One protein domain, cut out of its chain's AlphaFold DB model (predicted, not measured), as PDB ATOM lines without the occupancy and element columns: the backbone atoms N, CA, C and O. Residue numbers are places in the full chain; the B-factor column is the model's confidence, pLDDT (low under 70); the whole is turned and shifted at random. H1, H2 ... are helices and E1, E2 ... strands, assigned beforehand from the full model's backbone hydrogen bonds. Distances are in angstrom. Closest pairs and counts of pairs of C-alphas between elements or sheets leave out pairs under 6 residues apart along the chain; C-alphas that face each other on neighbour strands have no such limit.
ATOM      1  N   SER A  85      49.033 -17.505 -12.149       93.12
ATOM      2  CA  SER A  85      50.433 -17.056 -12.132       93.12
ATOM      3  C   SER A  85      51.457 -18.166 -11.872       93.12
ATOM      4  O   SER A  85      52.648 -17.977 -12.113       93.12
ATOM      5  N   GLN A  86      51.019 -19.314 -11.355       92.62
ATOM      6  CA  GLN A  86      51.869 -20.478 -11.105       92.62
ATOM      7  C   GLN A  86      51.864 -21.454 -12.283       92.62
ATOM      8  O   GLN A  86      52.772 -22.280 -12.380       92.62
ATOM      9  N   VAL A  87      50.859 -21.367 -13.161       96.00
ATOM     10  CA  VAL A  87      50.755 -22.205 -14.354       96.00
ATOM     11  C   VAL A  87      51.720 -21.679 -15.406       96.00
ATOM     12  O   VAL A  87      51.563 -20.575 -15.925       96.00
ATOM     13  N   LYS A  88      52.712 -22.496 -15.743       97.25
ATOM     14  CA  LYS A  88      53.680 -22.208 -16.800       97.25
ATOM     15  C   LYS A  88      53.193 -22.803 -18.111       97.25
ATOM     16  O   LYS A  88      52.622 -23.891 -18.114       97.25
ATOM     17  N   SER A  89      53.455 -22.102 -19.211       97.00
ATOM     18  CA  SER A  89      53.124 -22.629 -20.531       97.00
ATOM     19  C   SER A  89      54.043 -23.794 -20.897       97.00
ATOM     20  O   SER A  89      55.258 -23.721 -20.693       97.00
ATOM     21  N   VAL A  90      53.460 -24.850 -21.461       97.69
ATOM     22  CA  VAL A  90      54.186 -25.994 -22.046       97.69
ATOM     23  C   VAL A  90      53.975 -26.111 -23.558       97.69
ATOM     24  O   VAL A  90      54.356 -27.110 -24.170       97.69
ATOM     25  N   ALA A  91      53.389 -25.089 -24.184       94.62
ATOM     26  CA  ALA A  91      53.178 -25.058 -25.625       94.62
ATOM     27  C   ALA A  91      54.506 -25.216 -26.393       94.62
ATOM     28  O   ALA A  91      55.515 -24.593 -26.061       94.62
ATOM     29  N   GLY A  92      54.508 -26.067 -27.422       94.06
ATOM     30  CA  GLY A  92      55.682 -26.300 -28.276       94.06
ATOM     31  C   GLY A  92      56.809 -27.129 -27.644       94.06
ATOM     32  O   GLY A  92      57.826 -27.359 -28.296       94.06
ATOM     33  N   ARG A  93      56.648 -27.619 -26.408       96.69
ATOM     34  CA  ARG A  93      57.630 -28.474 -25.718       96.69
ATOM     35  C   ARG A  93      57.543 -29.925 -26.188       96.69
ATOM     36  O   ARG A  93      56.994 -30.782 -25.501       96.69
ATOM     37  N   SER A  94      58.082 -30.215 -27.372       96.69
ATOM     38  CA  SER A  94      58.070 -31.568 -27.955       96.69
ATOM     39  C   SER A  94      58.782 -32.619 -27.093       96.69
ATOM     40  O   SER A  94      58.434 -33.795 -27.154       96.69
ATOM     41  N   ASP A  95      59.715 -32.206 -26.233       97.12
ATOM     42  CA  ASP A  95      60.359 -33.054 -25.226       97.12
ATOM     43  C   ASP A  95      59.384 -33.575 -24.151       97.12
ATOM     44  O   ASP A  95      59.639 -34.604 -23.522       97.12
ATOM     45  N   LEU A  96      58.243 -32.898 -23.976       97.31
ATOM     46  CA  LEU A  96      57.163 -33.260 -23.056       97.31
ATOM     47  C   LEU A  96      55.994 -33.973 -23.748       97.31
ATOM     48  O   LEU A  96      54.992 -34.261 -23.087       97.31
ATOM     49  N   ALA A  97      56.092 -34.247 -25.052       98.00
ATOM     50  CA  ALA A  97      55.025 -34.888 -25.810       98.00
ATOM     51  C   ALA A  97      54.657 -36.268 -25.237       98.00
ATOM     52  O   ALA A  97      55.499 -37.013 -24.722       98.00
ATOM     53  N   TYR A  98      53.373 -36.609 -25.336       97.50
ATOM     54  CA  TYR A  98      52.865 -37.909 -24.933       97.50
ATOM     55  C   TYR A  98      53.527 -39.021 -25.751       97.50
ATOM     56  O   TYR A  98      53.544 -38.991 -26.980       97.50
ATOM     57  N   ALA A  99      54.032 -40.035 -25.053       97.19
ATOM     58  CA  ALA A  99      54.536 -41.252 -25.665       97.19
ATOM     59  C   ALA A  99      54.326 -42.435 -24.720       97.19
ATOM     60  O   ALA A  99      54.689 -42.385 -23.538       97.19
ATOM     61  N   GLU A 100      53.767 -43.519 -25.249       97.25
ATOM     62  CA  GLU A 100      53.676 -44.783 -24.526       97.25
ATOM     63  C   GLU A 100      55.048 -45.458 -24.466       97.25
ATOM     64  O   GLU A 100      55.799 -45.469 -25.438       97.25
ATOM     65  N   SER A 101      55.410 -45.977 -23.292       97.69
ATOM     66  CA  SER A 101      56.671 -46.703 -23.088       97.69
ATOM     67  C   SER A 101      56.638 -47.510 -21.792       97.69
ATOM     68  O   SER A 101      55.912 -47.165 -20.860       97.69
ATOM     69  N   GLY A 102      57.443 -48.570 -21.714       97.44
ATOM     70  CA  GLY A 102      57.511 -49.442 -20.538       97.44
ATOM     71  C   GLY A 102      56.348 -50.431 -20.444       97.44
ATOM     72  O   GLY A 102      55.689 -50.725 -21.443       97.44
ATOM     73  N   ASN A 103      56.117 -50.967 -19.242       98.19
ATOM     74  CA  ASN A 103      55.119 -52.011 -19.039       98.19
ATOM     75  C   ASN A 103      53.691 -51.470 -19.214       98.19
ATOM     76  O   ASN A 103      53.411 -50.320 -18.843       98.19
ATOM     77  N   PRO A 104      52.765 -52.292 -19.740       98.00
ATOM     78  CA  PRO A 104      51.354 -51.949 -19.752       98.00
ATOM     79  C   PRO A 104      50.804 -51.878 -18.322       98.00
ATOM     80  O   PRO A 104      51.158 -52.680 -17.460       98.00
ATOM     81  N   VAL A 105      49.892 -50.940 -18.085       96.62
ATOM     82  CA  VAL A 105      49.161 -50.783 -16.820       96.62
ATOM     83  C   VAL A 105      47.662 -50.728 -17.086       96.62
ATOM     84  O   VAL A 105      47.220 -50.397 -18.189       96.62
ATOM     85  N   SER A 106      46.851 -51.018 -16.067       95.81
ATOM     86  CA  SER A 106      45.412 -50.758 -16.156       95.81
ATOM     87  C   SER A 106      45.159 -49.271 -16.454       95.81
ATOM     88  O   SER A 106      45.842 -48.428 -15.866       95.81
ATOM     89  N   PRO A 107      44.181 -48.928 -17.321       96.38
ATOM     90  CA  PRO A 107      43.882 -47.545 -17.667       96.38
ATOM     91  C   PRO A 107      43.711 -46.662 -16.428       96.38
ATOM     92  O   PRO A 107      42.803 -46.871 -15.621       96.38
ATOM     93  N   VAL A 108      44.579 -45.664 -16.291       96.38
ATOM     94  CA  VAL A 108      44.623 -44.779 -15.124       96.38
ATOM     95  C   VAL A 108      44.683 -43.330 -15.576       96.38
ATOM     96  O   VAL A 108      45.358 -43.000 -16.545       96.38
ATOM     97  N   ARG A 109      43.961 -42.441 -14.902       97.56
ATOM     98  CA  ARG A 109      44.057 -40.998 -15.135       97.56
ATOM     99  C   ARG A 109      45.014 -40.378 -14.135       97.56
ATOM    100  O   ARG A 109      45.229 -40.909 -13.052       97.56
ATOM    101  N   LEU A 110      45.570 -39.231 -14.479       97.44
ATOM    102  CA  LEU A 110      46.438 -38.468 -13.598       97.44
ATOM    103  C   LEU A 110      45.727 -37.179 -13.214       97.44
ATOM    104  O   LEU A 110      45.504 -36.342 -14.082       97.44
ATOM    105  N   HIS A 111      45.365 -37.000 -11.943       97.12
ATOM    106  CA  HIS A 111      44.969 -35.681 -11.457       97.12
ATOM    107  C   HIS A 111      46.233 -34.838 -11.360       97.12
ATOM    108  O   HIS A 111      47.120 -35.181 -10.579       97.12
ATOM    109  N   ILE A 112      46.332 -33.781 -12.164       96.62
ATOM    110  CA  ILE A 112      47.534 -32.939 -12.186       96.62
ATOM    111  C   ILE A 112      47.395 -31.744 -11.257       96.62
ATOM    112  O   ILE A 112      48.351 -31.367 -10.591       96.62
ATOM    113  N   GLY A 113      46.187 -31.207 -11.129       95.44
ATOM    114  CA  GLY A 113      45.902 -30.185 -10.148       95.44
ATOM    115  C   GLY A 113      44.545 -29.537 -10.343       95.44
ATOM    116  O   GLY A 113      43.656 -30.075 -11.002       95.44
ATOM    117  N   THR A 114      44.366 -28.387  -9.710       96.31
ATOM    118  CA  THR A 114      43.102 -27.664  -9.662       96.31
ATOM    119  C   THR A 114      43.341 -26.178  -9.866       96.31
ATOM    120  O   THR A 114      44.262 -25.619  -9.287       96.31
ATOM    121  N   VAL A 115      42.510 -25.531 -10.677       96.31
ATOM    122  CA  VAL A 115      42.584 -24.088 -10.946       96.31
ATOM    123  C   VAL A 115      41.258 -23.416 -10.598       96.31
ATOM    124  O   VAL A 115      40.212 -24.066 -10.548       96.31
ATOM    125  N   ASN A 116      41.275 -22.115 -10.318       94.44
ATOM    126  CA  ASN A 116      40.096 -21.405  -9.810       94.44
ATOM    127  C   ASN A 116      39.130 -20.916 -10.907       94.44
ATOM    128  O   ASN A 116      37.944 -20.739 -10.629       94.44
ATOM    129  N   ASN A 117      39.591 -20.749 -12.147       95.62
ATOM    130  CA  ASN A 117      38.802 -20.173 -13.238       95.62
ATOM    131  C   ASN A 117      38.836 -21.043 -14.512       95.62
ATOM    132  O   ASN A 117      39.662 -21.947 -14.650       95.62
ATOM    133  N   TRP A 118      37.878 -20.806 -15.411       97.25
ATOM    134  CA  TRP A 118      37.730 -21.582 -16.645       97.25
ATOM    135  C   TRP A 118      38.769 -21.231 -17.708       97.25
ATOM    136  O   TRP A 118      39.192 -22.132 -18.426       97.25
ATOM    137  N   ASP A 119      39.218 -19.980 -17.781       97.88
ATOM    138  CA  ASP A 119      40.181 -19.542 -18.795       97.88
ATOM    139  C   ASP A 119      41.527 -20.250 -18.611       97.88
ATOM    140  O   ASP A 119      42.047 -20.855 -19.549       97.88
ATOM    141  N   THR A 120      42.037 -20.302 -17.376       97.56
ATOM    142  CA  THR A 120      43.224 -21.088 -17.020       97.56
ATOM    143  C   THR A 120      43.011 -22.573 -17.323       97.56
ATOM    144  O   THR A 120      43.890 -23.212 -17.895       97.56
ATOM    145  N   ALA A 121      41.850 -23.142 -16.972       98.25
ATOM    146  CA  ALA A 121      41.577 -24.564 -17.197       98.25
ATOM    147  C   ALA A 121      41.569 -24.919 -18.694       98.25
ATOM    148  O   ALA A 121      42.150 -25.928 -19.094       98.25
ATOM    149  N   ASN A 122      40.945 -24.074 -19.517       98.38
ATOM    150  CA  ASN A 122      40.861 -24.249 -20.964       98.38
ATOM    151  C   ASN A 122      42.218 -24.035 -21.642       98.38
ATOM    152  O   ASN A 122      42.569 -24.811 -22.528       98.38
ATOM    153  N   ARG A 123      43.015 -23.053 -21.190       98.25
ATOM    154  CA  ARG A 123      44.397 -22.863 -21.657       98.25
ATOM    155  C   ARG A 123      45.246 -24.100 -21.381       98.25
ATOM    156  O   ARG A 123      45.853 -24.636 -22.299       98.25
ATOM    157  N   VAL A 124      45.236 -24.592 -20.140       98.31
ATOM    158  CA  VAL A 124      45.965 -25.812 -19.751       98.31
ATOM    159  C   VAL A 124      45.513 -26.997 -20.602       98.31
ATOM    160  O   VAL A 124      46.349 -27.728 -21.123       98.31
ATOM    161  N   LYS A 125      44.201 -27.173 -20.795       98.62
ATOM    162  CA  LYS A 125      43.664 -28.223 -21.668       98.62
ATOM    163  C   LYS A 125      44.228 -28.130 -23.084       98.62
ATOM    164  O   LYS A 125      44.776 -29.122 -23.551       98.62
ATOM    165  N   ALA A 126      44.159 -26.964 -23.720       98.56
ATOM    166  CA  ALA A 126      44.670 -26.775 -25.074       98.56
ATOM    167  C   ALA A 126      46.178 -27.065 -25.180       98.56
ATOM    168  O   ALA A 126      46.613 -27.739 -26.112       98.56
ATOM    169  N   GLU A 127      46.980 -26.615 -24.210       98.31
ATOM    170  CA  GLU A 127      48.425 -26.863 -24.208       98.31
ATOM    171  C   GLU A 127      48.759 -28.353 -24.057       98.31
ATOM    172  O   GLU A 127      49.540 -28.888 -24.841       98.31
ATOM    173  N   PHE A 128      48.134 -29.062 -23.114       98.62
ATOM    174  CA  PHE A 128      48.361 -30.502 -22.951       98.62
ATOM    175  C   PHE A 128      47.808 -31.323 -24.127       98.62
ATOM    176  O   PHE A 128      48.435 -32.301 -24.533       98.62
ATOM    177  N   GLU A 129      46.682 -30.922 -24.720       98.38
ATOM    178  CA  GLU A 129      46.159 -31.560 -25.936       98.38
ATOM    179  C   GLU A 129      47.098 -31.356 -27.130       98.38
ATOM    180  O   GLU A 129      47.302 -32.291 -27.903       98.38
ATOM    181  N   SER A 130      47.765 -30.197 -27.234       98.00
ATOM    182  CA  SER A 130      48.795 -29.959 -28.261       98.00
ATOM    183  C   SER A 130      50.023 -30.867 -28.116       98.00
ATOM    184  O   SER A 130      50.701 -31.156 -29.099       98.00
ATOM    185  N   LEU A 131      50.281 -31.365 -26.902       98.12
ATOM    186  CA  LEU A 131      51.325 -32.348 -26.605       98.12
ATOM    187  C   LEU A 131      50.844 -33.802 -26.776       98.12
ATOM    188  O   LEU A 131      51.606 -34.731 -26.510       98.12
ATOM    189  N   GLY A 132      49.594 -34.024 -27.197       98.00
ATOM    190  CA  GLY A 132      49.021 -35.353 -27.435       98.00
ATOM    191  C   GLY A 132      48.394 -36.021 -26.206       98.00
ATOM    192  O   GLY A 132      48.006 -37.187 -26.280       98.00
ATOM    193  N   TYR A 133      48.265 -35.319 -25.076       98.44
ATOM    194  CA  TYR A 133      47.557 -35.852 -23.911       98.44
ATOM    195  C   TYR A 133      46.042 -35.711 -24.081       98.44
ATOM    196  O   TYR A 133      45.542 -34.683 -24.522       98.44
ATOM    197  N   GLN A 134      45.285 -36.714 -23.636       98.12
ATOM    198  CA  GLN A 134      43.842 -36.552 -23.434       98.12
ATOM    199  C   GLN A 134      43.596 -35.787 -22.134       98.12
ATOM    200  O   GLN A 134      44.152 -36.162 -21.100       98.12
ATOM    201  N   VAL A 135      42.755 -34.748 -22.165       98.25
ATOM    202  CA  VAL A 135      42.508 -33.889 -20.997       98.25
ATOM    203  C   VAL A 135      41.025 -33.814 -20.653       98.25
ATOM    204  O   VAL A 135      40.174 -33.516 -21.493       98.25
ATOM    205  N   SER A 136      40.705 -34.018 -19.377       97.75
ATOM    206  CA  SER A 136      39.358 -33.844 -18.822       97.75
ATOM    207  C   SER A 136      39.359 -32.774 -17.730       97.75
ATOM    208  O   SER A 136      40.228 -32.778 -16.857       97.75
ATOM    209  N   ILE A 137      38.369 -31.876 -17.759       97.19
ATOM    210  CA  ILE A 137      38.152 -30.861 -16.721       97.19
ATOM    211  C   ILE A 137      36.881 -31.225 -15.951       97.19
ATOM    212  O   ILE A 137      35.805 -31.316 -16.538       97.19
ATOM    213  N   GLN A 138      36.988 -31.398 -14.635       94.81
ATOM    214  CA  GLN A 138      35.850 -31.679 -13.759       94.81
ATOM    215  C   GLN A 138      35.604 -30.484 -12.825       94.81
ATOM    216  O   GLN A 138      36.411 -30.231 -11.921       94.81
ATOM    217  N   PRO A 139      34.483 -29.754 -12.969       93.38
ATOM    218  CA  PRO A 139      34.095 -28.755 -11.978       93.38
ATOM    219  C   PRO A 139      33.800 -29.437 -10.636       93.38
ATOM    220  O   PRO A 139      33.199 -30.514 -10.601       93.38
ATOM    221  N   SER A 140      34.257 -28.824  -9.543       88.38
ATOM    222  CA  SER A 140      34.208 -29.385  -8.185       88.38
ATOM    223  C   SER A 140      33.842 -28.324  -7.142       88.38
ATOM    224  O   SER A 140      34.579 -28.101  -6.190       88.38
ATOM    225  N   GLY A 141      32.716 -27.629  -7.337       86.44
ATOM    226  CA  GLY A 141      32.207 -26.648  -6.369       86.44
ATOM    227  C   GLY A 141      33.268 -25.625  -5.944       86.44
ATOM    228  O   GLY A 141      33.904 -24.998  -6.794       86.44
ATOM    229  N   ARG A 142      33.483 -25.506  -4.627       88.00
ATOM    230  CA  ARG A 142      34.457 -24.582  -4.011       88.00
ATOM    231  C   ARG A 142      35.916 -24.941  -4.275       88.00
ATOM    232  O   ARG A 142      36.777 -24.074  -4.189       88.00
ATOM    233  N   VAL A 143      36.193 -26.194  -4.625       89.69
ATOM    234  CA  VAL A 143      37.549 -26.670  -4.912       89.69
ATOM    235  C   VAL A 143      38.049 -26.116  -6.247       89.69
ATOM    236  O   VAL A 143      39.245 -25.934  -6.411       89.69
ATOM    237  N   GLY A 144      37.152 -25.764  -7.178       94.06
ATOM    238  CA  GLY A 144      37.501 -25.156  -8.463       94.06
ATOM    239  C   GLY A 144      37.339 -26.114  -9.644       94.06
ATOM    240  O   GLY A 144      36.341 -26.836  -9.745       94.06
ATOM    241  N   LYS A 145      38.280 -26.069 -10.590       96.81
ATOM    242  CA  LYS A 145      38.304 -26.865 -11.826       96.81
ATOM    243  C   LYS A 145      39.458 -27.851 -11.762       96.81
ATOM    244  O   LYS A 145      40.618 -27.458 -11.833       96.81
ATOM    245  N   ARG A 146      39.131 -29.127 -11.591       96.00
ATOM    246  CA  ARG A 146      40.119 -30.199 -11.465       96.00
ATOM    247  C   ARG A 146      40.509 -30.691 -12.844       96.00
ATOM    248  O   ARG A 146      39.631 -30.945 -13.666       96.00
ATOM    249  N   ILE A 147      41.806 -30.818 -13.083       97.75
ATOM    250  CA  ILE A 147      42.360 -31.154 -14.391       97.75
ATOM    251  C   ILE A 147      42.970 -32.547 -14.319       97.75
ATOM    252  O   ILE A 147      43.737 -32.863 -13.402       97.75
ATOM    253  N   TYR A 148      42.618 -33.375 -15.298       97.94
ATOM    254  CA  TYR A 148      43.083 -34.747 -15.399       97.94
ATOM    255  C   TYR A 148      43.661 -35.026 -16.773       97.94
ATOM    256  O   TYR A 148      43.071 -34.627 -17.777       97.94
ATOM    257  N   LEU A 149      44.763 -35.770 -16.802       98.25
ATOM    258  CA  LEU A 149      45.362 -36.303 -18.021       98.25
ATOM    259  C   LEU A 149      45.058 -37.800 -18.168       98.25
ATOM    260  O   LEU A 149      44.934 -38.518 -17.169       98.25
ATOM    261  N   GLY A 150      44.987 -38.279 -19.407       96.69
ATOM    262  CA  GLY A 150      44.804 -39.689 -19.747       96.69
ATOM    263  C   GLY A 150      43.355 -40.079 -20.087       96.69
ATOM    264  O   GLY A 150      42.486 -39.218 -20.250       96.69
ATOM    265  N   PRO A 151      43.057 -41.387 -20.173       97.38
ATOM    266  CA  PRO A 151      43.756 -42.472 -19.485       97.38
ATOM    267  C   PRO A 151      45.119 -42.844 -20.083       97.38
ATOM    268  O   PRO A 151      45.289 -42.892 -21.296       97.38
ATOM    269  N   PHE A 152      46.063 -43.167 -19.205       98.00
ATOM    270  CA  PHE A 152      47.362 -43.757 -19.503       98.00
ATOM    271  C   PHE A 152      47.266 -45.281 -19.457       98.00
ATOM    272  O   PHE A 152      46.607 -45.828 -18.570       98.00
ATOM    273  N   ARG A 153      47.939 -45.957 -20.393       97.75
ATOM    274  CA  ARG A 153      47.979 -47.428 -20.490       97.75
ATOM    275  C   ARG A 153      49.372 -48.025 -20.303       97.75
ATOM    276  O   ARG A 153      49.513 -49.240 -20.351       97.75
ATOM    277  N   THR A 154      50.387 -47.194 -20.080       98.38
ATOM    278  CA  THR A 154      51.767 -47.630 -19.831       98.38
ATOM    279  C   THR A 154      52.403 -46.837 -18.691       98.38
ATOM    280  O   THR A 154      52.030 -45.684 -18.448       98.38
ATOM    281  N   GLU A 155      53.371 -47.438 -17.994       97.44
ATOM    282  CA  GLU A 155      54.128 -46.779 -16.915       97.44
ATOM    283  C   GLU A 155      54.839 -45.514 -17.411       97.44
ATOM    284  O   GLU A 155      54.763 -44.462 -16.775       97.44
ATOM    285  N   GLY A 156      55.483 -45.589 -18.578       97.62
ATOM    286  CA  GLY A 156      56.205 -44.468 -19.172       97.62
ATOM    287  C   GLY A 156      55.281 -43.336 -19.613       97.62
ATOM    288  O   GLY A 156      55.615 -42.170 -19.410       97.62
ATOM    289  N   GLY A 157      54.080 -43.647 -20.116       97.88
ATOM    290  CA  GLY A 157      53.068 -42.627 -20.402       97.88
ATOM    291  C   GLY A 157      52.655 -41.862 -19.140       97.88
ATOM    292  O   GLY A 157      52.618 -40.630 -19.143       97.88
ATOM    293  N   LEU A 158      52.410 -42.584 -18.038       97.75
ATOM    294  CA  LEU A 158      52.058 -41.991 -16.745       97.75
ATOM    295  C   LEU A 158      53.187 -41.106 -16.192       97.75
ATOM    296  O   LEU A 158      52.933 -39.992 -15.730       97.75
ATOM    297  N   GLN A 159      54.433 -41.582 -16.259       97.62
ATOM    298  CA  GLN A 159      55.611 -40.836 -15.807       97.62
ATOM    299  C   GLN A 159      55.829 -39.559 -16.627       97.62
ATOM    300  O   GLN A 159      56.056 -38.501 -16.036       97.62
ATOM    301  N   ARG A 160      55.695 -39.623 -17.960       97.75
ATOM    302  CA  ARG A 160      55.786 -38.445 -18.842       97.75
ATOM    303  C   ARG A 160      54.692 -37.430 -18.553       97.75
ATOM    304  O   ARG A 160      55.004 -36.259 -18.367       97.75
ATOM    305  N   GLY A 161      53.441 -37.873 -18.405       97.94
ATOM    306  CA  GLY A 161      52.338 -36.988 -18.021       97.94
ATOM    307  C   GLY A 161      52.585 -36.294 -16.679       97.94
ATOM    308  O   GLY A 161      52.338 -35.096 -16.545       97.94
ATOM    309  N   ALA A 162      53.140 -37.013 -15.699       97.81
ATOM    310  CA  ALA A 162      53.523 -36.427 -14.418       97.81
ATOM    311  C   ALA A 162      54.703 -35.451 -14.537       97.81
ATOM    312  O   ALA A 162      54.711 -34.433 -13.852       97.81
ATOM    313  N   ALA A 163      55.693 -35.727 -15.387       96.88
ATOM    314  CA  ALA A 163      56.794 -34.803 -15.653       96.88
ATOM    315  C   ALA A 163      56.294 -33.519 -16.334       96.88
ATOM    316  O   ALA A 163      56.532 -32.431 -15.816       96.88
ATOM    317  N   ALA A 164      55.505 -33.640 -17.406       98.06
ATOM    318  CA  ALA A 164      54.912 -32.506 -18.115       98.06
ATOM    319  C   ALA A 164      54.030 -31.641 -17.195       98.06
ATOM    320  O   ALA A 164      54.103 -30.415 -17.230       98.06
ATOM    321  N   ALA A 165      53.253 -32.266 -16.304       97.88
ATOM    322  CA  ALA A 165      52.482 -31.560 -15.282       97.88
ATOM    323  C   ALA A 165      53.359 -30.742 -14.319       97.88
ATOM    324  O   ALA A 165      53.017 -29.602 -14.004       97.88
ATOM    325  N   ARG A 166      54.499 -31.285 -13.873       96.19
ATOM    326  CA  ARG A 166      55.442 -30.543 -13.018       96.19
ATOM    327  C   ARG A 166      56.060 -29.358 -13.752       96.19
ATOM    328  O   ARG A 166      56.127 -28.272 -13.180       96.19
ATOM    329  N   GLU A 167      56.446 -29.541 -15.013       96.94
ATOM    330  CA  GLU A 167      56.979 -28.465 -15.862       96.94
ATOM    331  C   GLU A 167      55.957 -27.337 -16.072       96.94
ATOM    332  O   GLU A 167      56.310 -26.159 -16.001       96.94
ATOM    333  N   ALA A 168      54.673 -27.684 -16.203       97.00
ATOM    334  CA  ALA A 168      53.563 -26.731 -16.262       97.00
ATOM    335  C   ALA A 168      53.255 -26.036 -14.915       97.00
ATOM    336  O   ALA A 168      52.336 -25.221 -14.835       97.00
ATOM    337  N   GLY A 169      54.000 -26.332 -13.844       95.19
ATOM    338  CA  GLY A 169      53.826 -25.701 -12.533       95.19
ATOM    339  C   GLY A 169      52.751 -26.342 -11.652       95.19
ATOM    340  O   GLY A 169      52.249 -25.704 -10.726       95.19
ATOM    341  N   PHE A 170      52.383 -27.600 -11.907       94.94
ATOM    342  CA  PHE A 170      51.512 -28.364 -11.017       94.94
ATOM    343  C   PHE A 170      52.311 -29.215 -10.023       94.94
ATOM    344  O   PHE A 170      53.319 -29.825 -10.372       94.94
ATOM    345  N   PHE A 171      51.838 -29.291  -8.773       86.31
ATOM    346  CA  PHE A 171      52.615 -29.893  -7.678       86.31
ATOM    347  C   PHE A 171      51.926 -31.072  -6.972       86.31
ATOM    348  O   PHE A 171      52.610 -31.957  -6.478       86.31
ATOM    349  N   TYR A 172      50.594 -31.153  -6.954       88.62
ATOM    350  CA  TYR A 172      49.834 -32.186  -6.223       88.62
ATOM    351  C   TYR A 172      49.272 -33.260  -7.165       88.62
ATOM    352  O   TYR A 172      48.068 -33.521  -7.235       88.62
ATOM    353  N   ILE A 173      50.198 -33.884  -7.890       94.81
ATOM    354  CA  ILE A 173      49.939 -34.857  -8.949       94.81
ATOM    355  C   ILE A 173      49.754 -36.260  -8.355       94.81
ATOM    356  O   ILE A 173      50.615 -36.731  -7.611       94.81
ATOM    357  N   TYR A 174      48.676 -36.967  -8.708       95.38
ATOM    358  CA  TYR A 174      48.507 -38.372  -8.316       95.38
ATOM    359  C   TYR A 174      47.644 -39.182  -9.298       95.38
ATOM    360  O   TYR A 174      46.726 -38.638  -9.922       95.38
ATOM    361  N   PRO A 175      47.918 -40.493  -9.447       95.81
ATOM    362  CA  PRO A 175      47.110 -41.377 -10.278       95.81
ATOM    363  C   PRO A 175      45.749 -41.656  -9.635       95.81
ATOM    364  O   PRO A 175      45.644 -41.837  -8.422       95.81
ATOM    365  N   THR A 176      44.709 -41.719 -10.459       93.56
ATOM    366  CA  THR A 176      43.333 -42.008 -10.064       93.56
ATOM    367  C   THR A 176      42.625 -42.842 -11.126       93.56
ATOM    368  O   THR A 176      42.729 -42.618 -12.330       93.56
ATOM    369  N   ASN A 177      41.869 -43.821 -10.662       87.00
ATOM    370  CA  ASN A 177      41.049 -44.746 -11.437       87.00
ATOM    371  C   ASN A 177      39.601 -44.237 -11.570       87.00
ATOM    372  O   ASN A 177      38.705 -44.964 -12.006       87.00
TER     373      ASN A 177
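AT A GLANCE: This is residues 85 to 177 of the 180 residues of an uncharacterized protein of Oceanomicrobium pacificus (UniProt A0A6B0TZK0). A strongly twisted sheet of four strands forms a wall, with two helices, H1 and H2, packed over one of its faces and the other face bare. Before the sheet begins, residues 85 to 103, a stretch with no named element, run past the helices on the side away from the sheet to reach E1. The printed part has 93 residues, with two named helices and four named strands in the order E1, H1, E2, E3, H2, E4; the sheet runs E2, E3, E1, E4, all antiparallel. The class is mixed, helices and strands. The whole is compact, with a radius of gyration of the C-alphas of 12.3 A, and rounded, spanning 37 by 29 by 18 A.

IN THESE COORDINATES: After residues 85 to 103, strand E1 takes residues 104 to 115, from C-alpha 104 at (51.354, -51.949, -19.752), and is 30.5 A long; it bends by 60 degrees at residue 107. Helix H1, residues 118 to 130, is 18.1 A long and begins at C-alpha 118, (37.730, -21.582, -16.645). Strand E2 has residues 135 to 139 and measures 13.4 A, and strand E3 has residues 145 to 154 and measures 26.0 A. Helix H2 follows at once, residues 155 to 167, 18.6 A long. The short strand E4, residues 174 to 176, is 6.6 A long and ends at C-alpha 176, (43.333, -42.008, -10.064).

HOW THE PARTS SIT: E3 and E1 are the inner strands, antiparallel at 162 degrees, with N 110 and O 149 at 2.9 A and N 147 and O 113 at 2.9 A, within hydrogen-bond range. E2 and E3 form a hairpin, antiparallel at 146 degrees, with N 138 and O 146 at 2.9 A. On the other side of E1, the edge strand E4 is antiparallel to it at 119 degrees, with N 176 and O 109 at 2.8 A. H1 and H2 lie on the same face of the sheet, two layers in all. H1 lies over E3 at a height over the sheet of 9.2 A and runs along the strands, at 3 degrees to E3 on the local plane; its closest C-alphas to E2 are those of Lys 125 and Val 135, 5.8 A apart. H2, at a height of 9.1 A, lies over E1, and only just not over E3 as well, with 2 of its C-alphas falling on E3; it runs along the strands, at 0 degrees to E1 on the local plane, and its closest C-alphas to E1 are those of Ala 165 and Ile 112, 6.0 A apart. H1 and H2 are apart, but only just, their closest C-alphas being 8.4 A apart. E1, H1, E2 and E3, H2, E4 are split strand-helix-strand units, in each of which a helix comes between two strands of the sheet that are not neighbours, with E3 between E1 and E2 in the sheet and E1 between E3 and E4, and each has a right-handed crossover. In H1 and H2 every O i to N i+4 pair is within hydrogen-bond range.

THE WHOLE: The two C-alphas farthest apart, those of Gly 102 and Arg 142, are 37.7 A apart. The printed part has no cut. No link is long; H2 to E4 is short, and the other four are tight. The mean pLDDT of the printed part is 96.3, and no printed residue is under 70.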